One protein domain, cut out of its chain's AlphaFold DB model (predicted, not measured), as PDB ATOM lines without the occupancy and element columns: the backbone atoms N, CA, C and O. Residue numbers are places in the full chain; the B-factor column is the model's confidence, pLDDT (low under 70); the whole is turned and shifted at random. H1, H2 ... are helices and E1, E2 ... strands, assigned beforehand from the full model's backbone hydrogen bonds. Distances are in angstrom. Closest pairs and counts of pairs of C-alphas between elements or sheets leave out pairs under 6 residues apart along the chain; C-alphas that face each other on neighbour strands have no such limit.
ATOM      1  N   THR A  30      11.939  28.301  22.911       93.56
ATOM      2  CA  THR A  30      12.799  29.196  23.689       93.56
ATOM      3  C   THR A  30      11.950  29.879  24.746       93.56
ATOM      4  O   THR A  30      10.934  30.484  24.417       93.56
ATOM      5  N   MET A  31      12.380  29.825  26.004       95.12
ATOM      6  CA  MET A  31      11.719  30.525  27.102       95.12
ATOM      7  C   MET A  31      12.728  31.377  27.852       95.12
ATOM      8  O   MET A  31      13.798  30.912  28.244       95.12
ATOM      9  N   THR A  32      12.370  32.638  28.066       96.19
ATOM     10  CA  THR A  32      13.168  33.564  28.866       96.19
ATOM     11  C   THR A  32      12.547  33.670  30.246       96.19
ATOM     12  O   THR A  32      11.376  34.015  30.367       96.19
ATOM     13  N   VAL A  33      13.335  33.389  31.279       95.94
ATOM     14  CA  VAL A  33      12.909  33.488  32.676       95.94
ATOM     15  C   VAL A  33      13.898  34.380  33.427       95.94
ATOM     16  O   VAL A  33      15.112  34.160  33.329       95.94
ATOM     17  N   PRO A  34      13.431  35.376  34.196       96.31
ATOM     18  CA  PRO A  34      14.289  36.135  35.095       96.31
ATOM     19  C   PRO A  34      15.073  35.217  36.031       96.31
ATOM     20  O   PRO A  34      14.520  34.290  36.626       96.31
ATOM     21  N   ALA A  35      16.372  35.472  36.206       93.56
ATOM     22  CA  ALA A  35      17.198  34.581  37.017       93.56
ATOM     23  C   ALA A  35      16.765  34.510  38.479       93.56
ATOM     24  O   ALA A  35      16.844  33.447  39.090       93.56
ATOM     25  N   TYR A  36      16.279  35.633  39.006       94.25
ATOM     26  CA  TYR A  36      15.675  35.697  40.328       94.25
ATOM     27  C   TYR A  36      14.500  34.720  40.451       94.25
ATOM     28  O   TYR A  36      14.477  33.895  41.358       94.25
ATOM     29  N   GLU A  37      13.577  34.764  39.492       95.56
ATOM     30  CA  GLU A  37      12.371  33.945  39.503       95.56
ATOM     31  C   GLU A  37      12.697  32.454  39.376       95.56
ATOM     32  O   GLU A  37      12.176  31.638  40.135       95.56
ATOM     33  N   PHE A  38      13.598  32.086  38.461       95.62
ATOM     34  CA  PHE A  38      14.004  30.692  38.291       95.62
ATOM     35  C   PHE A  38      14.668  30.126  39.557       95.62
ATOM     36  O   PHE A  38      14.266  29.073  40.051       95.62
ATOM     37  N   LEU A  39      15.646  30.840  40.125       94.44
ATOM     38  CA  LEU A  39      16.345  30.385  41.332       94.44
ATOM     39  C   LEU A  39      15.407  30.324  42.541       94.44
ATOM     40  O   LEU A  39      15.468  29.360  43.304       94.44
ATOM     41  N   GLN A  40      14.489  31.285  42.676       93.94
ATOM     42  CA  GLN A  40      13.466  31.265  43.719       93.94
ATOM     43  C   GLN A  40      12.538  30.053  43.571       93.94
ATOM     44  O   GLN A  40      12.289  29.353  44.552       93.94
ATOM     45  N   ARG A  41      12.079  29.745  42.347       94.62
ATOM     46  CA  ARG A  41      11.274  28.545  42.071       94.62
ATOM     47  C   ARG A  41      12.022  27.266  42.450       94.62
ATOM     48  O   ARG A  41      11.370  26.343  42.928       94.62
ATOM     49  N   CYS A  42      13.341  27.217  42.300       93.00
ATOM     50  CA  CYS A  42      14.178  26.080  42.694       93.00
ATOM     51  C   CYS A  42      14.558  26.053  44.191       93.00
ATOM     52  O   CYS A  42      15.192  25.090  44.619       93.00
ATOM     53  N   HIS A  43      14.182  27.068  44.983       92.81
ATOM     54  CA  HIS A  43      14.666  27.304  46.354       92.81
ATOM     55  C   HIS A  43      16.196  27.399  46.467       92.81
ATOM     56  O   HIS A  43      16.784  26.939  47.440       92.81
ATOM     57  N   LEU A  44      16.843  28.005  45.473       90.69
ATOM     58  CA  LEU A  44      18.295  28.146  45.432       90.69
ATOM     59  C   LEU A  44      18.744  29.578  45.744       90.69
ATOM     60  O   LEU A  44      18.029  30.534  45.422       90.69
ATOM     61  N   PRO A  45      19.951  29.762  46.309       90.69
ATOM     62  CA  PRO A  45      20.478  31.090  46.584       90.69
ATOM     63  C   PRO A  45      20.684  31.924  45.315       90.69
ATOM     64  O   PRO A  45      21.253  31.468  44.323       90.69
ATOM     65  N   LEU A  46      20.308  33.204  45.365       89.94
ATOM     66  CA  LEU A  46      20.402  34.115  44.214       89.94
ATOM     67  C   LEU A  46      21.839  34.321  43.714       89.94
ATOM     68  O   LEU A  46      22.061  34.538  42.519       89.94
ATOM     69  N   TYR A  47      22.828  34.218  44.608       88.62
ATOM     70  CA  TYR A  47      24.240  34.353  44.247       88.62
ATOM     71  C   TYR A  47      24.733  33.222  43.329       88.62
ATOM     72  O   TYR A  47      25.770  33.378  42.680       88.62
ATOM     73  N   PHE A  48      23.986  32.118  43.183       91.44
ATOM     74  CA  PHE A  48      24.328  31.035  42.255       91.44
ATOM     75  C   PHE A  48      24.396  31.520  40.814       91.44
ATOM     76  O   PHE A  48      25.250  31.072  40.058       91.44
ATOM     77  N   ARG A  49      23.579  32.508  40.436       92.81
ATOM     78  CA  ARG A  49      23.686  33.151  39.122       92.81
ATOM     79  C   ARG A  49      25.095  33.699  38.871       92.81
ATOM     80  O   ARG A  49      25.626  33.541  37.772       92.81
ATOM     81  N   ALA A  50      25.682  34.372  39.862       90.06
ATOM     82  CA  ALA A  50      27.023  34.937  39.737       90.06
ATOM     83  C   ALA A  50      28.068  33.823  39.594       90.06
ATOM     84  O   ALA A  50      28.913  33.907  38.707       90.06
ATOM     85  N   ARG A  51      27.934  32.742  40.373       90.06
ATOM     86  CA  ARG A  51      28.813  31.564  40.303       90.06
ATOM     87  C   ARG A  51      28.727  30.825  38.971       90.06
ATOM     88  O   ARG A  51      29.756  30.507  38.391       90.06
ATOM     89  N   ILE A  52      27.523  30.631  38.435       92.94
ATOM     90  CA  ILE A  52      27.321  30.011  37.116       92.94
ATOM     91  C   ILE A  52      27.996  30.845  36.019       92.94
ATOM     92  O   ILE A  52      28.599  30.299  35.100       92.94
ATOM     93  N   ARG A  53      27.949  32.179  36.119       92.00
ATOM     94  CA  ARG A  53      28.619  33.068  35.158       92.00
ATOM     95  C   ARG A  53      30.150  32.941  35.190       92.00
ATOM     96  O   ARG A  53      30.789  33.207  34.179       92.00
ATOM     97  N   GLU A  54      30.729  32.553  36.325       91.19
ATOM     98  CA  GLU A  54      32.179  32.383  36.518       91.19
ATOM     99  C   GLU A  54      32.719  31.047  35.974       91.19
ATOM    100  O   GLU A  54      33.922  30.793  36.073       91.19
ATOM    101  N   LEU A  55      31.858  30.186  35.419       92.31
ATOM    102  CA  LEU A  55      32.259  28.885  34.891       92.31
ATOM    103  C   LEU A  55      33.059  29.008  33.593       92.31
ATOM    104  O   LEU A  55      32.657  29.682  32.638       92.31
ATOM    105  N   ARG A  56      34.177  28.286  33.541       93.75
ATOM    106  CA  ARG A  56      34.985  28.065  32.340       93.75
ATOM    107  C   ARG A  56      34.492  26.832  31.600       93.75
ATOM    108  O   ARG A  56      33.777  26.009  32.154       93.75
ATOM    109  N   LEU A  57      34.846  26.715  30.323       94.69
ATOM    110  CA  LEU A  57      34.441  25.574  29.502       94.69
ATOM    111  C   LEU A  57      34.882  24.250  30.153       94.69
ATOM    112  O   LEU A  57      36.070  24.068  30.407       94.69
ATOM    113  N   GLY A  58      33.927  23.345  30.376       90.06
ATOM    114  CA  GLY A  58      34.146  22.070  31.064       90.06
ATOM    115  C   GLY A  58      33.924  22.109  32.578       90.06
ATOM    116  O   GLY A  58      33.789  21.048  33.179       90.06
ATOM    117  N   ASP A  59      33.819  23.291  33.192       92.50
ATOM    118  CA  ASP A  59      33.492  23.397  34.613       92.50
ATOM    119  C   ASP A  59      32.064  22.898  34.874       92.50
ATOM    120  O   ASP A  59      31.139  23.109  34.075       92.50
ATOM    121  N   THR A  60      31.891  22.285  36.041       92.44
ATOM    122  CA  THR A  60      30.607  21.846  36.579       92.44
ATOM    123  C   THR A  60      30.319  22.601  37.873       92.44
ATOM    124  O   THR A  60      31.176  22.741  38.739       92.44
ATOM    125  N   PHE A  61      29.104  23.119  38.004       92.25
ATOM    126  CA  PHE A  61      28.619  23.784  39.203       92.25
ATOM    127  C   PHE A  61      27.474  22.985  39.801       92.25
ATOM    128  O   PHE A  61      26.393  22.921  39.215       92.25
ATOM    129  N   PHE A  62      27.712  22.397  40.964       90.69
ATOM    130  CA  PHE A  62      26.705  21.682  41.725       90.69
ATOM    131  C   PHE A  62      25.798  22.687  42.425       90.69
ATOM    132  O   PHE A  62      26.224  23.449  43.294       90.69
ATOM    133  N   MET A  63      24.534  22.706  42.018       90.62
ATOM    134  CA  MET A  63      23.490  23.489  42.679       90.62
ATOM    135  C   MET A  63      22.913  22.713  43.870       90.62
ATOM    136  O   MET A  63      22.443  23.321  44.826       90.62
ATOM    137  N   GLY A  64      23.010  21.387  43.824       87.88
ATOM    138  CA  GLY A  64      22.768  20.464  44.919       87.88
ATOM    139  C   GLY A  64      23.093  19.046  44.454       87.88
ATOM    140  O   GLY A  64      22.777  18.698  43.319       87.88
ATOM    141  N   SER A  65      23.721  18.235  45.293       85.12
ATOM    142  CA  SER A  65      23.861  16.795  45.072       85.12
ATOM    143  C   SER A  65      23.733  16.102  46.414       85.12
ATOM    144  O   SER A  65      24.287  16.579  47.402       85.12
ATOM    145  N   ILE A  66      22.938  15.040  46.434       79.81
ATOM    146  CA  ILE A  66      22.767  14.123  47.553       79.81
ATOM    147  C   ILE A  66      22.946  12.732  46.984       79.81
ATOM    148  O   ILE A  66      22.318  12.397  45.979       79.81
ATOM    149  N   ARG A  67      23.773  11.929  47.640       76.44
ATOM    150  CA  ARG A  67      24.039  10.546  47.264       76.44
ATOM    151  C   ARG A  67      23.968   9.676  48.497       76.44
ATOM    152  O   ARG A  67      24.412  10.084  49.567       76.44
ATOM    153  N   LYS A  68      23.405   8.487  48.343       73.19
ATOM    154  CA  LYS A  68      23.346   7.468  49.381       73.19
ATOM    155  C   LYS A  68      23.737   6.141  48.759       73.19
ATOM    156  O   LYS A  68      23.070   5.687  47.833       73.19
ATOM    157  N   LYS A  69      24.800   5.536  49.285       70.62
ATOM    158  CA  LYS A  69      25.093   4.127  49.041       70.62
ATOM    159  C   LYS A  69      24.190   3.305  49.967       70.62
ATOM    160  O   LYS A  69      23.999   3.681  51.121       70.62
ATOM    161  N   TYR A  70      23.583   2.268  49.422       64.31
ATOM    162  CA  TYR A  70      22.795   1.282  50.137       64.31
ATOM    163  C   TYR A  70      23.603  -0.007  50.153       64.31
ATOM    164  O   TYR A  70      24.101  -0.435  49.103       64.31
ATOM    165  N   ASP A  71      23.739  -0.597  51.332       60.31
ATOM    166  CA  ASP A  71      24.482  -1.838  51.488       60.31
ATOM    167  C   ASP A  71      23.616  -3.038  51.085       60.31
ATOM    168  O   ASP A  71      22.389  -2.958  51.024       60.31
ATOM    169  N   ALA A  72      24.252  -4.178  50.811       58.09
ATOM    170  CA  ALA A  72      23.560  -5.413  50.422       58.09
ATOM    171  C   ALA A  72      22.623  -5.970  51.519       58.09
ATOM    172  O   ALA A  72      21.834  -6.869  51.258       58.09
ATOM    173  N   GLU A  73      22.705  -5.451  52.749       58.19
ATOM    174  CA  GLU A  73      21.742  -5.740  53.819       58.19
ATOM    175  C   GLU A  73      20.472  -4.876  53.711       58.19
ATOM    176  O   GLU A  73      19.397  -5.314  54.119       58.19
ATOM    177  N   ASP A  74      20.573  -3.676  53.125       54.50
ATOM    178  CA  ASP A  74      19.448  -2.749  52.929       54.50
ATOM    179  C   ASP A  74      18.583  -3.128  51.715       54.50
ATOM    180  O   ASP A  74      17.434  -2.694  51.596       54.50
ATOM    181  N   ILE A  75      19.136  -3.912  50.787       56.44
ATOM    182  CA  ILE A  75      18.488  -4.354  49.552       56.44
ATOM    183  C   ILE A  75      18.795  -5.834  49.383       56.44
ATOM    184  O   ILE A  75      19.966  -6.177  49.280       56.44
ATOM    185  N   GLU A  76      17.772  -6.688  49.274       53.66
ATOM    186  CA  GLU A  76      17.911  -8.109  48.906       53.66
ATOM    187  C   GLU A  76      18.573  -8.254  47.517       53.66
ATOM    188  O   GLU A  76      17.912  -8.455  46.500       53.66
ATOM    189  N   SER A  77      19.891  -8.084  47.450       53.81
ATOM    190  CA  SER A  77      20.684  -8.114  46.227       53.81
ATOM    191  C   SER A  77      22.038  -8.758  46.508       53.81
ATOM    192  O   SER A  77      22.671  -8.477  47.524       53.81
ATOM    193  N   ASP A  78      22.471  -9.640  45.605       54.19
ATOM    194  CA  ASP A  78      23.686 -10.460  45.717       54.19
ATOM    195  C   ASP A  78      24.975  -9.612  45.694       54.19
ATOM    196  O   ASP A  78      25.689  -9.544  44.695       54.19
ATOM    197  N   GLY A  79      25.280  -8.921  46.797       53.19
ATOM    198  CA  GLY A  79      26.506  -8.131  46.955       53.19
ATOM    199  C   GLY A  79      26.571  -6.866  46.090       53.19
ATOM    200  O   GLY A  79      27.652  -6.298  45.918       53.19
ATOM    201  N   ILE A  80      25.441  -6.411  45.540       54.09
ATOM    202  CA  ILE A  80      25.380  -5.206  44.711       54.09
ATOM    203  C   ILE A  80      25.164  -3.987  45.613       54.09
ATOM    204  O   ILE A  80      24.080  -3.776  46.146       54.09
ATOM    205  N   VAL A  81      26.186  -3.140  45.747       55.88
ATOM    206  CA  VAL A  81      26.047  -1.831  46.404       55.88
ATOM    207  C   VAL A  81      25.290  -0.899  45.465       55.88
ATOM    208  O   VAL A  81      25.767  -0.600  44.366       55.88
ATOM    209  N   LEU A  82      24.115  -0.427  45.884       60.38
ATOM    210  CA  LEU A  82      23.323   0.499  45.080       60.38
ATOM    211  C   LEU A  82      23.538   1.943  45.509       60.38
ATOM    212  O   LEU A  82      23.729   2.233  46.683       60.38
ATOM    213  N   GLU A  83      23.465   2.871  44.560       64.81
ATOM    214  CA  GLU A  83      23.549   4.303  44.841       64.81
ATOM    215  C   GLU A  83      22.235   4.986  44.453       64.81
ATOM    216  O   GLU A  83      21.862   5.034  43.279       64.81
ATOM    217  N   GLY A  84      21.529   5.522  45.448       71.69
ATOM    218  CA  GLY A  84      20.464   6.494  45.223       71.69
ATOM    219  C   GLY A  84      21.049   7.894  45.171       71.69
ATOM    220  O   GLY A  84      21.965   8.225  45.925       71.69
ATOM    221  N   PHE A  85      20.514   8.735  44.295       76.81
ATOM    222  CA  PHE A  85      20.997  10.096  44.137       76.81
ATOM    223  C   PHE A  85      19.903  11.079  43.754       76.81
ATOM    224  O   PHE A  85      18.905  10.768  43.100       76.81
ATOM    225  N   SER A  86      20.142  12.326  44.133       84.19
ATOM    226  CA  SER A  86      19.402  13.484  43.673       84.19
ATOM    227  C   SER A  86      20.390  14.588  43.366       84.19
ATOM    228  O   SER A  86      21.077  15.069  44.266       84.19
ATOM    229  N   GLU A  87      20.476  14.998  42.105       89.00
ATOM    230  CA  GLU A  87      21.478  15.963  41.671       89.00
ATOM    231  C   GLU A  87      20.868  17.047  40.794       89.00
ATOM    232  O   GLU A  87      20.030  16.789  39.933       89.00
ATOM    233  N   VAL A  88      21.323  18.279  40.991       92.69
ATOM    234  CA  VAL A  88      21.070  19.418  40.114       92.69
ATOM    235  C   VAL A  88      22.388  20.141  39.905       92.69
ATOM    236  O   VAL A  88      23.013  20.626  40.853       92.69
ATOM    237  N   TYR A  89      22.822  20.240  38.655       93.75
ATOM    238  CA  TYR A  89      24.102  20.853  38.324       93.75
ATOM    239  C   TYR A  89      24.082  21.531  36.958       93.75
ATOM    240  O   TYR A  89      23.316  21.187  36.058       93.75
ATOM    241  N   VAL A  90      24.964  22.513  36.793       95.25
ATOM    242  CA  VAL A  90      25.195  23.209  35.526       95.25
ATOM    243  C   VAL A  90      26.562  22.838  34.997       95.25
ATOM    244  O   VAL A  90      27.553  22.957  35.710       95.25
ATOM    245  N   ARG A  91      26.638  22.483  33.718       95.19
ATOM    246  CA  ARG A  91      27.902  22.343  32.998       95.19
ATOM    247  C   ARG A  91      28.070  23.482  32.006       95.19
ATOM    248  O   ARG A  91      27.130  23.859  31.300       95.19
ATOM    249  N   LYS A  92      29.275  24.044  31.937       95.69
ATOM    250  CA  LYS A  92      29.614  25.025  30.905       95.69
ATOM    251  C   LYS A  92      30.020  24.310  29.621       95.69
ATOM    252  O   LYS A  92      31.047  23.635  29.579       95.69
ATOM    253  N   GLU A  93      29.257  24.538  28.559       94.00
ATOM    254  CA  GLU A  93      29.506  23.975  27.229       94.00
ATOM    255  C   GLU A  93      29.838  25.072  26.206       94.00
ATOM    256  O   GLU A  93      29.708  26.276  26.473       94.00
ATOM    257  N   ARG A  94      30.311  24.672  25.018       91.44
ATOM    258  CA  ARG A  94      30.607  25.627  23.942       91.44
ATOM    259  C   ARG A  94      29.310  26.321  23.530       91.44
ATOM    260  O   ARG A  94      28.332  25.677  23.183       91.44
ATOM    261  N   GLY A  95      29.307  27.652  23.577       89.31
ATOM    262  CA  GLY A  95      28.157  28.460  23.170       89.31
ATOM    263  C   GLY A  95      27.066  28.657  24.229       89.31
ATOM    264  O   GLY A  95      26.146  29.430  23.971       89.31
ATOM    265  N   GLY A  96      27.156  28.059  25.422       94.25
ATOM    266  CA  GLY A  96      26.094  28.188  26.424       94.25
ATOM    267  C   GLY A  96      26.390  27.497  27.749       94.25
ATOM    268  O   GLY A  96      27.532  27.472  28.210       94.25
ATOM    269  N   TYR A  97      25.334  27.006  28.376       96.69
ATOM    270  CA  TYR A  97      25.339  26.186  29.577       96.69
ATOM    271  C   TYR A  97      24.317  25.070  29.387       96.69
ATOM    272  O   TYR A  97      23.336  25.250  28.664       96.69
ATOM    273  N   LYS A  98      24.510  23.956  30.083       95.56
ATOM    274  CA  LYS A  98      23.529  22.881  30.153       95.56
ATOM    275  C   LYS A  98      23.193  22.614  31.611       95.56
ATOM    276  O   LYS A  98      24.091  22.408  32.426       95.56
ATOM    277  N   LEU A  99      21.913  22.724  31.939       95.56
ATOM    278  CA  LEU A  99      21.366  22.440  33.257       95.56
ATOM    279  C   LEU A  99      20.862  21.006  33.264       95.56
ATOM    280  O   LEU A  99      20.114  20.619  32.367       95.56
ATOM    281  N   PHE A 100      21.256  20.257  34.279       93.38
ATOM    282  CA  PHE A 100      20.846  18.882  34.494       93.38
ATOM    283  C   PHE A 100      20.164  18.765  35.847       93.38
ATOM    284  O   PHE A 100      20.574  19.414  36.811       93.38
ATOM    285  N   ALA A 101      19.135  17.928  35.901       91.31
ATOM    286  CA  ALA A 101      18.565  17.455  37.145       91.31
ATOM    287  C   ALA A 101      18.249  15.969  37.026       91.31
ATOM    288  O   ALA A 101      17.609  15.551  36.061       91.31
ATOM    289  N   THR A 102      18.679  15.188  38.004       87.25
ATOM    290  CA  THR A 102      18.454  13.750  38.050       87.25
ATOM    291  C   THR A 102      17.998  13.333  39.439       87.25
ATOM    292  O   THR A 102      18.348  13.943  40.451       87.25
ATOM    293  N   TRP A 103      17.163  12.307  39.479       82.38
ATOM    294  CA  TRP A 103      16.680  11.709  40.711       82.38
ATOM    295  C   TRP A 103      16.454  10.219  40.495       82.38
ATOM    296  O   TRP A 103      15.790   9.822  39.532       82.38
ATOM    297  N   ALA A 104      16.986   9.430  41.420       75.94
ATOM    298  CA  ALA A 104      16.755   8.007  41.543       75.94
ATOM    299  C   ALA A 104      16.870   7.640  43.026       75.94
ATOM    300  O   ALA A 104      17.950   7.756  43.603       75.94
ATOM    301  N   MET A 105      15.776   7.211  43.653       65.50
ATOM    302  CA  MET A 105      15.828   6.608  44.987       65.50
ATOM    303  C   MET A 105      15.260   5.213  44.944       65.50
ATOM    304  O   MET A 105      14.169   4.985  44.421       65.50
ATOM    305  N   ILE A 106      16.017   4.299  45.526       59.16
ATOM    306  CA  ILE A 106      15.675   2.894  45.586       59.16
ATOM    307  C   ILE A 106      14.856   2.715  46.856       59.16
ATOM    308  O   ILE A 106      15.388   2.474  47.931       59.16
ATOM    309  N   GLU A 107      13.551   2.945  46.737       51.72
ATOM    310  CA  GLU A 107      12.587   2.639  47.802       51.72
ATOM    311  C   GLU A 107      11.837   1.319  47.534       51.72
ATOM    312  O   GLU A 107      11.242   0.768  48.456       51.72
ATOM    313  N   SER A 108      11.846   0.789  46.297       45.34
ATOM    314  CA  SER A 108      11.183  -0.477  45.937       45.34
ATOM    315  C   SER A 108      11.592  -1.016  44.549       45.34
ATOM    316  O   SER A 108      12.303  -0.354  43.786       45.34
ATOM    317  N   SER A 109      11.075  -2.203  44.192       47.16
ATOM    318  CA  SER A 109      11.231  -2.885  42.889       47.16
ATOM    319  C   SER A 109      10.744  -2.087  41.669       47.16
ATOM    320  O   SER A 109      11.029  -2.467  40.534       47.16
ATOM    321  N   SER A 110      10.058  -0.956  41.872       51.16
ATOM    322  CA  SER A 110       9.782   0.042  40.837       51.16
ATOM    323  C   SER A 110      10.496   1.347  41.188       51.16
ATOM    324  O   SER A 110       9.886   2.282  41.703       51.16
ATOM    325  N   THR A 111      11.804   1.422  40.955       54.38
ATOM    326  CA  THR A 111      12.572   2.640  41.246       54.38
ATOM    327  C   THR A 111      12.163   3.758  40.275       54.38
ATOM    328  O   THR A 111      12.399   3.631  39.069       54.38
ATOM    329  N   PRO A 112      11.543   4.861  40.742       60.88
ATOM    330  CA  PRO A 112      11.175   5.960  39.865       60.88
ATOM    331  C   PRO A 112      12.432   6.750  39.499       60.88
ATOM    332  O   PRO A 112      12.933   7.560  40.280       60.88
ATOM    333  N   TYR A 113      12.936   6.516  38.291       71.62
ATOM    334  CA  TYR A 113      14.024   7.295  37.716       71.62
ATOM    335  C   TYR A 113      13.481   8.513  36.961       71.62
ATOM    336  O   TYR A 113      12.519   8.421  36.195       71.62
ATOM    337  N   SER A 114      14.101   9.678  37.138       76.88
ATOM    338  CA  SER A 114      13.794  10.868  36.341       76.88
ATOM    339  C   SER A 114      15.055  11.650  35.999       76.88
ATOM    340  O   SER A 114      15.863  11.959  36.872       76.88
ATOM    341  N   ALA A 115      15.184  12.022  34.724       84.88
ATOM    342  CA  ALA A 115      16.250  12.878  34.224       84.88
ATOM    343  C   ALA A 115      15.687  14.017  33.386       84.88
ATOM    344  O   ALA A 115      14.876  13.814  32.480       84.88
ATOM    345  N   PHE A 116      16.186  15.213  33.660       90.62
ATOM    346  CA  PHE A 116      15.826  16.430  32.961       90.62
ATOM    347  C   PHE A 116      17.089  17.147  32.508       90.62
ATOM    348  O   PHE A 116      18.079  17.224  33.243       90.62
ATOM    349  N   SER A 117      17.062  17.699  31.297       93.06
ATOM    350  CA  SER A 117      18.172  18.507  30.803       93.06
ATOM    351  C   SER A 117      17.697  19.619  29.886       93.06
ATOM    352  O   SER A 117      16.852  19.407  29.017       93.06
ATOM    353  N   VAL A 118      18.252  20.814  30.084       94.75
ATOM    354  CA  VAL A 118      17.896  22.001  29.306       94.75
ATOM    355  C   VAL A 118      19.145  22.818  29.003       94.75
ATOM    356  O   VAL A 118      19.972  23.078  29.880       94.75
ATOM    357  N   GLU A 119      19.277  23.258  27.756       96.50
ATOM    358  CA  GLU A 119      20.319  24.197  27.349       96.50
ATOM    359  C   GLU A 119      19.895  25.624  27.686       96.50
ATOM    360  O   GLU A 119      18.732  25.995  27.525       96.50
ATOM    361  N   PHE A 120      20.830  26.464  28.119       97.06
ATOM    362  CA  PHE A 120      20.523  27.865  28.367       97.06
ATOM    363  C   PHE A 120      21.688  28.814  28.121       97.06
ATOM    364  O   PHE A 120      22.865  28.446  28.105       97.06
ATOM    365  N   LYS A 121      21.342  30.090  27.965       96.50
ATOM    366  CA  LYS A 121      22.271  31.222  28.010       96.50
ATOM    367  C   LYS A 121      21.906  32.153  29.157       96.50
ATOM    368  O   LYS A 121      20.748  32.241  29.556       96.50
ATOM    369  N   LEU A 122      22.910  32.852  29.675       93.44
ATOM    370  CA  LEU A 122      22.731  33.931  30.641       93.44
ATOM    371  C   LEU A 122      22.903  35.264  29.923       93.44
ATOM    372  O   LEU A 122      24.010  35.585  29.495       93.44
ATOM    373  N   GLU A 123      21.837  36.051  29.834       92.12
ATOM    374  CA  GLU A 123      21.867  37.369  29.193       92.12
ATOM    375  C   GLU A 123      21.120  38.390  30.038       92.12
ATOM    376  O   GLU A 123      19.992  38.147  30.456       92.12
ATOM    377  N   ARG A 124      21.758  39.536  30.319       87.69
ATOM    378  CA  ARG A 124      21.161  40.679  31.048       87.69
ATOM    379  C   ARG A 124      20.441  40.310  32.361       87.69
ATOM    380  O   ARG A 124      19.627  41.069  32.864       87.69
ATOM    381  N   GLY A 125      20.790  39.168  32.951       86.44
ATOM    382  CA  GLY A 125      20.194  38.652  34.180       86.44
ATOM    383  C   GLY A 125      18.998  37.727  34.037       86.44
ATOM    384  O   GLY A 125      18.400  37.381  35.051       86.44
ATOM    385  N   ASN A 126      18.730  37.261  32.827       94.56
ATOM    386  CA  ASN A 126      17.745  36.236  32.534       94.56
ATOM    387  C   ASN A 126      18.437  34.925  32.150       94.56
ATOM    388  O   ASN A 126      19.527  34.932  31.564       94.56
ATOM    389  N   PHE A 127      17.781  33.809  32.459       96.00
ATOM    390  CA  PHE A 127      18.055  32.523  31.836       96.00
ATOM    391  C   PHE A 127      17.224  32.425  30.557       96.00
ATOM    392  O   PHE A 127      15.999  32.526  30.595       96.00
ATOM    393  N   ILE A 128      17.894  32.242  29.423       96.88
ATOM    394  CA  ILE A 128      17.255  31.985  28.132       96.88
ATOM    395  C   ILE A 128      17.402  30.497  27.857       96.88
ATOM    396  O   ILE A 128      18.459  30.056  27.404       96.88
ATOM    397  N   PHE A 129      16.364  29.740  28.182       96.81
ATOM    398  CA  PHE A 129      16.309  28.293  28.033       96.81
ATOM    399  C   PHE A 129      15.900  27.900  26.617       96.81
ATOM    400  O   PHE A 129      15.086  28.581  25.990       96.81
ATOM    401  N   LYS A 130      16.456  26.793  26.123       95.00
ATOM    402  CA  LYS A 130      16.174  26.221  24.807       95.00
ATOM    403  C   LYS A 130      16.057  24.709  24.912       95.00
ATOM    404  O   LYS A 130      16.882  24.062  25.556       95.00
ATOM    405  N   GLY A 131      15.053  24.139  24.258       91.06
ATOM    406  CA  GLY A 131      14.849  22.695  24.282       91.06
ATOM    407  C   GLY A 131      13.498  22.272  23.731       91.06
ATOM    408  O   GLY A 131      12.810  23.046  23.072       91.06
ATOM    409  N   ARG A 132      13.140  21.017  23.993       89.69
ATOM    410  CA  ARG A 132      11.815  20.453  23.717       89.69
ATOM    411  C   ARG A 132      11.087  20.254  25.041       89.69
ATOM    412  O   ARG A 132      11.750  19.955  26.034       89.69
ATOM    413  N   GLN A 133       9.758  20.390  25.037       90.81
ATOM    414  CA  GLN A 133       8.924  20.223  26.236       90.81
ATOM    415  C   GLN A 133       9.447  21.077  27.403       90.81
ATOM    416  O   GLN A 133       9.618  20.600  28.529       90.81
ATOM    417  N   LEU A 134       9.786  22.335  27.108       92.56
ATOM    418  CA  LEU A 134      10.652  23.145  27.959       92.56
ATOM    419  C   LEU A 134      10.029  23.395  29.336       92.56
ATOM    420  O   LEU A 134      10.715  23.341  30.356       92.56
ATOM    421  N   GLU A 135       8.716  23.610  29.364       92.44
ATOM    422  CA  GLU A 135       7.948  23.783  30.595       92.44
ATOM    423  C   GLU A 135       7.993  22.532  31.484       92.44
ATOM    424  O   GLU A 135       8.286  22.634  32.678       92.44
ATOM    425  N   ALA A 136       7.775  21.345  30.907       92.00
ATOM    426  CA  ALA A 136       7.816  20.080  31.640       92.00
ATOM    427  C   ALA A 136       9.222  19.794  32.189       92.00
ATOM    428  O   ALA A 136       9.368  19.450  33.363       92.00
ATOM    429  N   GLN A 137      10.258  20.016  31.373       93.69
ATOM    430  CA  GLN A 137      11.657  19.855  31.770       93.69
ATOM    431  C   GLN A 137      12.029  20.788  32.932       93.69
ATOM    432  O   GLN A 137      12.581  20.348  33.939       93.69
ATOM    433  N   LEU A 138      11.682  22.075  32.839       95.38
ATOM    434  CA  LEU A 138      11.994  23.049  33.890       95.38
ATOM    435  C   LEU A 138      11.181  22.818  35.162       95.38
ATOM    436  O   LEU A 138      11.705  23.020  36.259       95.38
ATOM    437  N   LYS A 139       9.932  22.354  35.039       94.62
ATOM    438  CA  LYS A 139       9.134  21.905  36.183       94.62
ATOM    439  C   LYS A 139       9.809  20.724  36.880       94.62
ATOM    440  O   LYS A 139       9.955  20.769  38.099       94.62
ATOM    441  N   GLY A 140      10.269  19.727  36.123       92.50
ATOM    442  CA  GLY A 140      11.031  18.586  36.636       92.50
ATOM    443  C   GLY A 140      12.287  19.018  37.393       92.50
ATOM    444  O   GLY A 140      12.459  18.667  38.559       92.50
ATOM    445  N   ILE A 141      13.097  19.893  36.789       94.56
ATOM    446  CA  ILE A 141      14.297  20.465  37.423       94.56
ATOM    447  C   ILE A 141      13.955  21.186  38.736       94.56
ATOM    448  O   ILE A 141      14.632  20.988  39.747       94.56
ATOM    449  N   CYS A 142      12.896  22.002  38.752       95.00
ATOM    450  CA  CYS A 142      12.462  22.691  39.970       95.00
ATOM    451  C   CYS A 142      12.057  21.701  41.070       95.00
ATOM    452  O   CYS A 142      12.357  21.943  42.237       95.00
ATOM    453  N   LEU A 143      11.373  20.605  40.725       92.19
ATOM    454  CA  LEU A 143      10.952  19.586  41.689       92.19
ATOM    455  C   LEU A 143      12.150  18.865  42.310       92.19
ATOM    456  O   LEU A 143      12.226  18.807  43.536       92.19
ATOM    457  N   VAL A 144      13.108  18.413  41.493       90.44
ATOM    458  CA  VAL A 144      14.349  17.787  41.981       90.44
ATOM    459  C   VAL A 144      15.119  18.757  42.885       90.44
ATOM    460  O   VAL A 144      15.463  18.410  44.011       90.44
ATOM    461  N   SER A 145      15.297  20.017  42.468       92.00
ATOM    462  CA  SER A 145      15.968  21.029  43.299       92.00
ATOM    463  C   SER A 145      15.264  21.235  44.643       92.00
ATOM    464  O   SER A 145      15.901  21.261  45.691       92.00
ATOM    465  N   ARG A 146      13.930  21.350  44.645       90.88
ATOM    466  CA  ARG A 146      13.154  21.528  45.882       90.88
ATOM    467  C   ARG A 146      13.261  20.323  46.806       90.88
ATOM    468  O   ARG A 146      13.265  20.516  48.019       90.88
ATOM    469  N   LEU A 147      13.306  19.119  46.246       86.00
ATOM    470  CA  LEU A 147      13.478  17.885  46.997       86.00
ATOM    471  C   LEU A 147      14.829  17.875  47.711       86.00
ATOM    472  O   LEU A 147      14.848  17.738  48.929       86.00
ATOM    473  N   ILE A 148      15.918  18.162  46.994       85.50
ATOM    474  CA  ILE A 148      17.260  18.311  47.577       85.50
ATOM    475  C   ILE A 148      17.244  19.331  48.722       85.50
ATOM    476  O   ILE A 148      17.687  19.037  49.827       85.50
ATOM    477  N   GLN A 149      16.666  20.514  48.502       84.75
ATOM    478  CA  GLN A 149      16.600  21.561  49.530       84.75
ATOM    479  C   GLN A 149      15.770  21.152  50.756       84.75
ATOM    480  O   GLN A 149      16.059  21.587  51.869       84.75
ATOM    481  N   ARG A 150      14.729  20.329  50.578       83.69
ATOM    482  CA  ARG A 150      13.954  19.767  51.696       83.69
ATOM    483  C   ARG A 150      14.753  18.721  52.462       83.69
ATOM    484  O   ARG A 150      14.733  18.763  53.686       83.69
ATOM    485  N   LEU A 151      15.449  17.830  51.758       77.88
ATOM    486  CA  LEU A 151      16.287  16.798  52.366       77.88
ATOM    487  C   LEU A 151      17.418  17.424  53.188       77.88
ATOM    488  O   LEU A 151      17.600  17.044  54.335       77.88
ATOM    489  N   ILE A 152      18.084  18.457  52.663       76.25
ATOM    490  CA  ILE A 152      19.152  19.178  53.375       76.25
ATOM    491  C   ILE A 152      18.625  19.846  54.649       76.25
ATOM    492  O   ILE A 152      19.209  19.679  55.710       76.25
ATOM    493  N   LYS A 153      17.477  20.535  54.584       76.25
ATOM    494  CA  LYS A 153      16.846  21.127  55.781       76.25
ATOM    495  C   LYS A 153      16.361  20.086  56.792       76.25
ATOM    496  O   LYS A 153      16.266  20.382  57.976       76.25
ATOM    497  N   GLY A 154      15.975  18.899  56.325       67.38
ATOM    498  CA  GLY A 154      15.576  17.789  57.189       67.38
ATOM    499  C   GLY A 154      16.769  17.099  57.851       67.38
ATOM    500  O   GLY A 154      16.640  16.620  58.977       67.38
ATOM    501  N   ALA A 155      17.921  17.089  57.175       63.84
ATOM    502  CA  ALA A 155      19.149  16.445  57.626       63.84
ATOM    503  C   ALA A 155      19.756  17.094  58.874       63.84
ATOM    504  O   ALA A 155      20.423  16.394  59.621       63.84
ATOM    505  N   ASP A 156      19.453  18.359  59.187       52.41
ATOM    506  CA  ASP A 156      19.857  18.987  60.459       52.41
ATOM    507  C   ASP A 156      19.369  18.206  61.708       52.41
ATOM    508  O   ASP A 156      19.895  18.398  62.801       52.41
ATOM    509  N   ASN A 157      18.396  17.291  61.556       49.81
ATOM    510  CA  ASN A 157      17.900  16.410  62.624       49.81
ATOM    511  C   ASN A 157      18.415  14.958  62.547       49.81
ATOM    512  O   ASN A 157      18.125  14.164  63.443       49.81
ATOM    513  N   VAL A 158      19.147  14.587  61.493       48.38
ATOM    514  CA  VAL A 158      19.698  13.240  61.283       48.38
ATOM    515  C   VAL A 158      21.213  13.346  61.370       48.38
ATOM    516  O   VAL A 158      21.827  14.132  60.660       48.38
ATOM    517  N   LYS A 159      21.827  12.574  62.264       48.72
ATOM    518  CA  LYS A 159      23.279  12.557  62.466       48.72
ATOM    519  C   LYS A 159      24.006  12.399  61.122       48.72
ATOM    520  O   LYS A 159      23.998  11.320  60.547       48.72
ATOM    521  N   LEU A 160      24.689  13.450  60.659       52.78
ATOM    522  CA  LEU A 160      25.600  13.433  59.498       52.78
ATOM    523  C   LEU A 160      26.865  12.557  59.723       52.78
ATOM    524  O   LEU A 160      27.856  12.678  58.998       52.78
ATOM    525  N   GLU A 161      26.859  11.695  60.744       49.84
ATOM    526  CA  GLU A 161      27.981  10.838  61.146       49.84
ATOM    527  C   GLU A 161      28.381   9.875  60.005       49.84
ATOM    528  O   GLU A 161      29.569   9.685  59.759       49.84
ATOM    529  N   ASP A 162      27.433   9.403  59.192       45.06
ATOM    530  CA  ASP A 162      27.740   8.475  58.088       45.06
ATOM    531  C   ASP A 162      28.538   9.130  56.944       45.06
ATOM    532  O   ASP A 162      29.313   8.477  56.244       45.06
ATOM    533  N   PHE A 163      28.416  10.448  56.766       44.41
ATOM    534  CA  PHE A 163      29.071  11.164  55.666       44.41
ATOM    535  C   PHE A 163      30.443  11.739  56.034       44.41
ATOM    536  O   PHE A 163      31.236  12.092  55.158       44.41
ATOM    537  N   THR A 164      30.763  11.804  57.328       43.91
ATOM    538  CA  THR A 164      32.040  12.354  57.810       43.91
ATOM    539  C   THR A 164      33.227  11.437  57.501       43.91
ATOM    540  O   THR A 164      34.348  11.927  57.349       43.91
ATOM    541  N   HIS A 165      32.996  10.136  57.290       42.41
ATOM    542  CA  HIS A 165      34.047   9.159  56.980       42.41
ATOM    543  C   HIS A 165      34.769   9.397  55.642       42.41
ATOM    544  O   HIS A 165      35.915   8.981  55.484       42.41
ATOM    545  N   LEU A 166      34.149  10.115  54.698       42.91
ATOM    546  CA  LEU A 166      34.744  10.414  53.388       42.91
ATOM    547  C   LEU A 166      35.444  11.780  53.325       42.91
ATOM    548  O   LEU A 166      35.939  12.157  52.265       42.91
ATOM    549  N   ASN A 167      35.508  12.540  54.428       46.19
ATOM    550  CA  ASN A 167      36.042  13.913  54.448       46.19
ATOM    551  C   ASN A 167      35.396  14.850  53.400       46.19
ATOM    552  O   ASN A 167      35.982  15.871  53.030       46.19
ATOM    553  N   THR A 168      34.191  14.541  52.923       48.00
ATOM    554  CA  THR A 168      33.448  15.356  51.953       48.00
ATOM    555  C   THR A 168      32.046  15.612  52.468       48.00
ATOM    556  O   THR A 168      31.448  14.741  53.089       48.00
ATOM    557  N   ASP A 169      31.547  16.821  52.226       56.62
ATOM    558  CA  ASP A 169      30.184  17.199  52.585       56.62
ATOM    559  C   ASP A 169      29.193  16.309  51.805       56.62
ATOM    560  O   ASP A 169      29.328  16.219  50.577       56.62
ATOM    561  N   PRO A 170      28.223  15.643  52.465       57.03
ATOM    562  CA  PRO A 170      27.164  14.890  51.784       57.03
ATOM    563  C   PRO A 170      26.398  15.706  50.755       57.03
ATOM    564  O   PRO A 170      25.798  15.154  49.830       57.03
ATOM    565  N   PHE A 171      26.368  17.019  50.964       68.25
ATOM    566  CA  PHE A 171      25.532  17.938  50.236       68.25
ATOM    567  C   PHE A 171      26.418  18.888  49.433       68.25
ATOM    568  O   PHE A 171      26.753  19.987  49.875       68.25
ATOM    569  N   PHE A 172      26.781  18.513  48.200       73.56
ATOM    570  CA  PHE A 172      27.474  19.452  47.309       73.56
ATOM    571  C   PHE A 172      26.505  20.552  46.866       73.56
ATOM    572  O   PHE A 172      25.806  20.430  45.859       73.56
ATOM    573  N   MET A 173      26.470  21.654  47.615       82.31
ATOM    574  CA  MET A 173      25.669  22.832  47.304       82.31
ATOM    575  C   MET A 173      26.560  24.044  47.034       82.31
ATOM    576  O   MET A 173      27.338  24.484  47.873       82.31
ATOM    577  N   GLY A 174      26.413  24.634  45.849       81.06
ATOM    578  CA  GLY A 174      27.168  25.824  45.465       81.06
ATOM    579  C   GLY A 174      28.645  25.549  45.174       81.06
ATOM    580  O   GLY A 174      29.456  26.476  45.211       81.06
ATOM    581  N   VAL A 175      28.995  24.297  44.872       85.38
ATOM    582  CA  VAL A 175      30.376  23.864  44.642       85.38
ATOM    583  C   VAL A 175      30.698  23.912  43.154       85.38
ATOM    584  O   VAL A 175      29.998  23.331  42.327       85.38
ATOM    585  N   ARG A 176      31.783  24.608  42.800       88.44
ATOM    586  CA  ARG A 176      32.343  24.593  41.444       88.44
ATOM    587  C   ARG A 176      33.499  23.607  41.374       88.44
ATOM    588  O   ARG A 176      34.495  23.792  42.067       88.44
ATOM    589  N   VAL A 177      33.391  22.668  40.450       88.31
ATOM    590  CA  VAL A 177      34.420  21.698  40.094       88.31
ATOM    591  C   VAL A 177      34.932  22.036  38.698       88.31
ATOM    592  O   VAL A 177      34.143  22.199  37.764       88.31
ATOM    593  N   ASP A 178      36.243  22.199  38.552       88.38
ATOM    594  CA  ASP A 178      36.842  22.439  37.242       88.38
ATOM    595  C   ASP A 178      36.939  21.148  36.407       88.38
ATOM    596  O   ASP A 178      36.656  20.041  36.868       88.38
ATOM    597  N   LYS A 179      37.372  21.281  35.152       84.31
ATOM    598  CA  LYS A 179      37.592  20.137  34.250       84.31
ATOM    599  C   LYS A 179      38.576  19.074  34.778       84.31
ATOM    600  O   LYS A 179      38.557  17.951  34.292       84.31
ATOM    601  N   ASN A 180      39.443  19.431  35.725       84.50
ATOM    602  CA  ASN A 180      40.419  18.539  36.348       84.50
ATOM    603  C   ASN A 180      39.891  17.962  37.672       84.50
ATOM    604  O   ASN A 180      40.658  17.372  38.426       84.50
ATOM    605  N   ARG A 181      38.592  18.132  37.955       80.56
ATOM    606  CA  ARG A 181      37.911  17.724  39.188       80.56
ATOM    607  C   ARG A 181      38.382  18.460  40.438       80.56
ATOM    608  O   ARG A 181      38.168  17.988  41.547       80.56
ATOM    609  N   VAL A 182      39.004  19.624  40.292       80.19
ATOM    610  CA  VAL A 182      39.461  20.412  41.432       80.19
ATOM    611  C   VAL A 182      38.368  21.385  41.847       80.19
ATOM    612  O   VAL A 182      37.872  22.174  41.038       80.19
ATOM    613  N   PHE A 183      38.013  21.362  43.129       78.50
ATOM    614  CA  PHE A 183      37.193  22.400  43.742       78.50
ATOM    615  C   PHE A 183      37.933  23.071  44.888       78.50
ATOM    616  O   PHE A 183      38.816  22.493  45.523       78.50
ATOM    617  N   PHE A 184      37.558  24.324  45.127       69.06
ATOM    618  CA  PHE A 184      38.102  25.139  46.200       69.06
ATOM    619  C   PHE A 184      36.998  25.381  47.213       69.06
ATOM    620  O   PHE A 184      35.926  25.862  46.843       69.06
ATOM    621  N   PHE A 185      37.270  25.070  48.470       64.81
ATOM    622  CA  PHE A 185      36.395  25.406  49.587       64.81
ATOM    623  C   PHE A 185      37.172  26.266  50.584       64.81
ATOM    624  O   PHE A 185      38.405  26.296  50.566       64.81
ATOM    625  N   ASP A 186      36.424  27.027  51.373       52.91
ATOM    626  CA  ASP A 186      36.958  27.841  52.457       52.91
ATOM    627  C   ASP A 186      36.745  27.052  53.749       52.91
ATOM    628  O   ASP A 186      35.610  26.746  54.106       52.91
ATOM    629  N   ASP A 187      37.835  26.653  54.397       53.94
ATOM    630  CA  ASP A 187      37.828  25.897  55.650       53.94
ATOM    631  C   ASP A 187      37.659  26.799  56.885       53.94
ATOM    632  O   ASP A 187      37.785  26.340  58.019       53.94
ATOM    633  N   GLY A 188      37.359  28.089  56.687       47.59
ATOM    634  CA  GLY A 188      37.062  29.044  57.756       47.59
ATOM    635  C   GLY A 188      38.284  29.492  58.563       47.59
ATOM    636  O   GLY A 188      38.152  30.364  59.419       47.59
ATOM    637  N   ILE A 189      39.474  28.943  58.287       50.03
ATOM    638  CA  ILE A 189      40.706  29.183  59.064       50.03
ATOM    639  C   ILE A 189      41.803  29.850  58.207       50.03
ATOM    640  O   ILE A 189      42.920  30.045  58.664       50.03
ATOM    641  N   TYR A 190      41.478  30.336  57.003       41.97
ATOM    642  CA  TYR A 190      42.423  30.894  56.024       41.97
ATOM    643  C   TYR A 190      43.283  29.834  55.321       41.97
ATOM    644  O   TYR A 190      44.505  29.807  55.470       41.97
ATOM    645  N   LYS A 191      42.686  29.056  54.413       46.97
ATOM    646  CA  LYS A 191      43.352  28.661  53.162       46.97
ATOM    647  C   LYS A 191      42.308  28.275  52.121       46.97
ATOM    648  O   LYS A 191      41.458  27.433  52.351       46.97
ATOM    649  N   LYS A 192      42.420  28.838  50.911       53.56
ATOM    650  CA  LYS A 192      41.768  28.248  49.733       53.56
ATOM    651  C   LYS A 192      42.406  26.881  49.496       53.56
ATOM    652  O   LYS A 192      43.438  26.795  48.832       53.56
ATOM    653  N   SER A 193      41.830  25.831  50.061       58.91
ATOM    654  CA  SER A 193      42.269  24.461  49.828       58.91
ATOM    655  C   SER A 193      41.640  23.934  48.547       58.91
ATOM    656  O   SER A 193      40.427  24.011  48.355       58.91
ATOM    657  N   ALA A 194      42.485  23.405  47.668       70.94
ATOM    658  CA  ALA A 194      42.074  22.653  46.495       70.94
ATOM    659  C   ALA A 194      41.917  21.181  46.883       70.94
ATOM    660  O   ALA A 194      42.851  20.592  47.428       70.94
ATOM    661  N   ARG A 195      40.766  20.579  46.588       74.56
ATOM    662  CA  ARG A 195      40.575  19.127  46.685       74.56
ATOM    663  C   ARG A 195      40.246  18.563  45.317       74.56
ATOM    664  O   ARG A 195      39.465  19.151  44.572       74.56
ATOM    665  N   LEU A 196      40.867  17.428  45.011       79.62
ATOM    666  CA  LEU A 196      40.484  16.610  43.875       79.62
ATOM    667  C   LEU A 196      39.228  15.836  44.268       79.62
ATOM    668  O   LEU A 196      39.237  15.105  45.257       79.62
ATOM    669  N   LEU A 197      38.157  16.018  43.510       76.69
ATOM    670  CA  LEU A 197      36.936  15.258  43.674       76.69
ATOM    671  C   LEU A 197      37.132  13.869  43.035       76.69
ATOM    672  O   LEU A 197      37.526  13.805  41.862       76.69
ATOM    673  N   PRO A 198      36.893  12.768  43.774       74.62
ATOM    674  CA  PRO A 198      36.900  11.427  43.201       74.62
ATOM    675  C   PRO A 198      35.917  11.319  42.034       74.62
ATOM    676  O   PRO A 198      34.895  12.003  42.007       74.62
ATOM    677  N   GLU A 199      36.214  10.442  41.077       75.75
ATOM    678  CA  GLU A 199      35.345  10.227  39.914       75.75
ATOM    679  C   GLU A 199      33.944   9.782  40.308       75.75
ATOM    680  O   GLU A 199      32.970  10.285  39.763       75.75
ATOM    681  N   GLU A 200      33.861   8.920  41.321       72.56
ATOM    682  CA  GLU A 200      32.610   8.415  41.879       72.56
ATOM    683  C   GLU A 200      31.671   9.537  42.321       72.56
ATOM    684  O   GLU A 200      30.466   9.373  42.243       72.56
ATOM    685  N   MET A 201      32.202  10.693  42.732       74.19
ATOM    686  CA  MET A 201      31.419  11.838  43.208       74.19
ATOM    687  C   MET A 201      31.015  12.801  42.076       74.19
ATOM    688  O   MET A 201      30.308  13.781  42.316       74.19
ATOM    689  N   MET A 202      31.474  12.570  40.839       81.38
ATOM    690  CA  MET A 202      31.031  13.331  39.667       81.38
ATOM    691  C   MET A 202      29.655  12.844  39.205       81.38
ATOM    692  O   MET A 202      29.373  11.651  39.322       81.38
ATOM    693  N   PRO A 203      28.793  13.717  38.645       76.56
ATOM    694  CA  PRO A 203      27.446  13.327  38.251       76.56
ATOM    695  C   PRO A 203      27.486  12.199  37.234       76.56
ATOM    696  O   PRO A 203      28.145  12.328  36.196       76.56
ATOM    697  N   ILE A 204      26.770  11.124  37.539       71.00
ATOM    698  CA  ILE A 204      26.682   9.950  36.677       71.00
ATOM    699  C   ILE A 204      25.731  10.285  35.530       71.00
ATOM    700  O   ILE A 204      24.699  10.942  35.709       71.00
ATOM    701  N   THR A 205      26.081   9.876  34.315       65.94
ATOM    702  CA  THR A 205      25.210  10.110  33.164       65.94
ATOM    703  C   THR A 205      23.964   9.226  33.220       65.94
ATOM    704  O   THR A 205      23.961   8.137  33.791       65.94
ATOM    705  N   LEU A 206      22.894   9.671  32.550       62.56
ATOM    706  CA  LEU A 206      21.691   8.859  32.337       62.56
ATOM    707  C   LEU A 206      22.030   7.474  31.771       62.56
ATOM    708  O   LEU A 206      21.469   6.480  32.208       62.56
ATOM    709  N   ALA A 207      22.942   7.413  30.799       65.62
ATOM    710  CA  ALA A 207      23.318   6.167  30.146       65.62
ATOM    711  C   ALA A 207      23.983   5.191  31.127       65.62
ATOM    712  O   ALA A 207      23.562   4.042  31.213       65.62
ATOM    713  N   GLU A 208      24.966   5.657  31.897       65.06
ATOM    714  CA  GLU A 208      25.662   4.838  32.899       65.06
ATOM    715  C   GLU A 208      24.702   4.318  33.968       65.06
ATOM    716  O   GLU A 208      24.734   3.138  34.312       65.06
ATOM    717  N   HIS A 209      23.785   5.161  34.447       63.00
ATOM    718  CA  HIS A 209      22.811   4.721  35.437       63.00
ATOM    719  C   HIS A 209      21.795   3.724  34.872       63.00
ATOM    720  O   HIS A 209      21.517   2.710  35.503       63.00
ATOM    721  N   THR A 210      21.270   3.971  33.671       63.84
ATOM    722  CA  THR A 210      20.359   3.044  32.990       63.84
ATOM    723  C   THR A 210      21.018   1.683  32.767       63.84
ATOM    724  O   THR A 210      20.383   0.655  32.984       63.84
ATOM    725  N   VAL A 211      22.305   1.652  32.401       67.81
ATOM    726  CA  VAL A 211      23.079   0.404  32.300       67.81
ATOM    727  C   VAL A 211      23.182  -0.290  33.657       67.81
ATOM    728  O   VAL A 211      22.977  -1.500  33.725       67.81
ATOM    729  N   ASN A 212      23.444   0.452  34.737       63.31
ATOM    730  CA  ASN A 212      23.488  -0.116  36.084       63.31
ATOM    731  C   ASN A 212      22.129  -0.709  36.489       63.31
ATOM    732  O   ASN A 212      22.088  -1.858  36.920       63.31
ATOM    733  N   ILE A 213      21.019   0.006  36.264       62.22
ATOM    734  CA  ILE A 213      19.660  -0.506  36.512       62.22
ATOM    735  C   ILE A 213      19.400  -1.778  35.699       62.22
ATOM    736  O   ILE A 213      18.965  -2.782  36.255       62.22
ATOM    737  N   PHE A 214      19.664  -1.764  34.392       64.31
ATOM    738  CA  PHE A 214      19.385  -2.918  33.541       64.31
ATOM    739  C   PHE A 214      20.253  -4.136  33.873       64.31
ATOM    740  O   PHE A 214      19.775  -5.262  33.743       64.31
ATOM    741  N   ARG A 215      21.491  -3.936  34.341       63.25
ATOM    742  CA  ARG A 215      22.316  -5.018  34.903       63.25
ATOM    743  C   ARG A 215      21.640  -5.654  36.118       63.25
ATOM    744  O   ARG A 215      21.539  -6.872  36.184       63.25
TER     745      ARG A 215
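AT A GLANCE: This is residues 30 to 215 of the 224 residues of an uncharacterized protein of Vibrio sagamiensis NBRC 104589 (UniProt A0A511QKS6). A twisted sheet of seven strands has the long helix H3 crossing one face, with the short helix H2 where the sheet curls round it. H5 covers part of the opposite face along E4, and a small two-stranded hairpin, E8 and E9, adjoins the sheet at its edge strand E7. The printed part has 186 residues, with five named helices and nine named strands in the order E1 H1 H2 E2 E3 E4 E5 E6 H3 H4 E7 E8 E9 H5, of mixed class, helices and strands. The large sheet runs E1 E6 E5 E4 E3 E2 E7, all antiparallel. The whole is compact, with a radius of gyration of the C-alphas of 16.9 A and spans of 52 by 46 by 32 A.

HOW THE PARTS SIT: Begin at E1, residues 30 to 34, an edge strand antiparallel to E6, residues 126 to 131; look at N 31 and O 129, 3.0 A apart. H1, residues 35 to 41, stands up from the sheet at a height over the sheet of 6.1 A. H1 is close but not clearly touching H2, residues 48 to 53; their closest C-alphas, those of Ala 35 and Arg 49, are 7.0 A apart. Next come E2, residues 60 to 70, E3, residues 82 to 93, E4, residues 96 to 104, and E5, residues 113 to 123; with E6 they form a meander, each strand the antiparallel neighbour of the one before. Check its hairpins at N 66 and O 86, N 87 and O 102, N 101 and O 116, and N 121 and O 128, each pair 2.9 A apart. The sheet curls round H2, whose closest C-alpha pair with E2 is Ile 52 and Phe 61, 6.7 A apart. H3, residues 134 to 155, is on the sheet at a height over the sheet of 8.2 A; it runs across the strands, only just, at 61 degrees to E2 on the local plane. Its closest C-alpha pair with E4 is Ala 101 and Ile 141, 5.2 A apart. H4, residues 161 to 164, is not on the sheet and is apart from H3. E7, residues 175 to 177, is the other edge strand, with N 60 and O 177 2.8 A apart beside E2. E8, residues 182 to 186, and E9, residues 192 to 196, form a hairpin, with N 195 and O 183 2.9 A apart; the closest C-alphas of E7 and E8 are those of Val 177 and Phe 183, 4.6 A apart. H5, residues 206 to 215, is over E4 on the opposite face from H3, at a height over the sheet of 9.2 A, and runs along the strands, at 3 degrees to E4 on the local plane. In H1, H2, H3 and H5 every O i to N i+4 pair is within hydrogen-bond range; H4 is too short for such a pair.

IN THESE COORDINATES: Find C-alpha 30, where E1 begins, at (12.799, 29.196, 23.689). E2 measures 25.8 A and bends by 85 degrees at residue 63; E3 measures 30.1 A and bends by 67 degrees at residue 86. E4 measures 26.9 A and E5 32.2 A. H3 starts at C-alpha 134, (10.652, 23.145, 27.959), and runs 31.6 A. H5 ends at C-alpha 215, (22.316, -5.018, 34.903).

THE WHOLE: The two C-alphas farthest apart, those of Asp 78 and Arg 124, are 53.3 A apart. The printed part has no cut, and its one long link joins E2 to E3. The mean pLDDT of the printed part is 77.6; look for values under 70 at residues 70 to 83, 105 to 112, 154 to 171, 184 to 193 and 205 to 215.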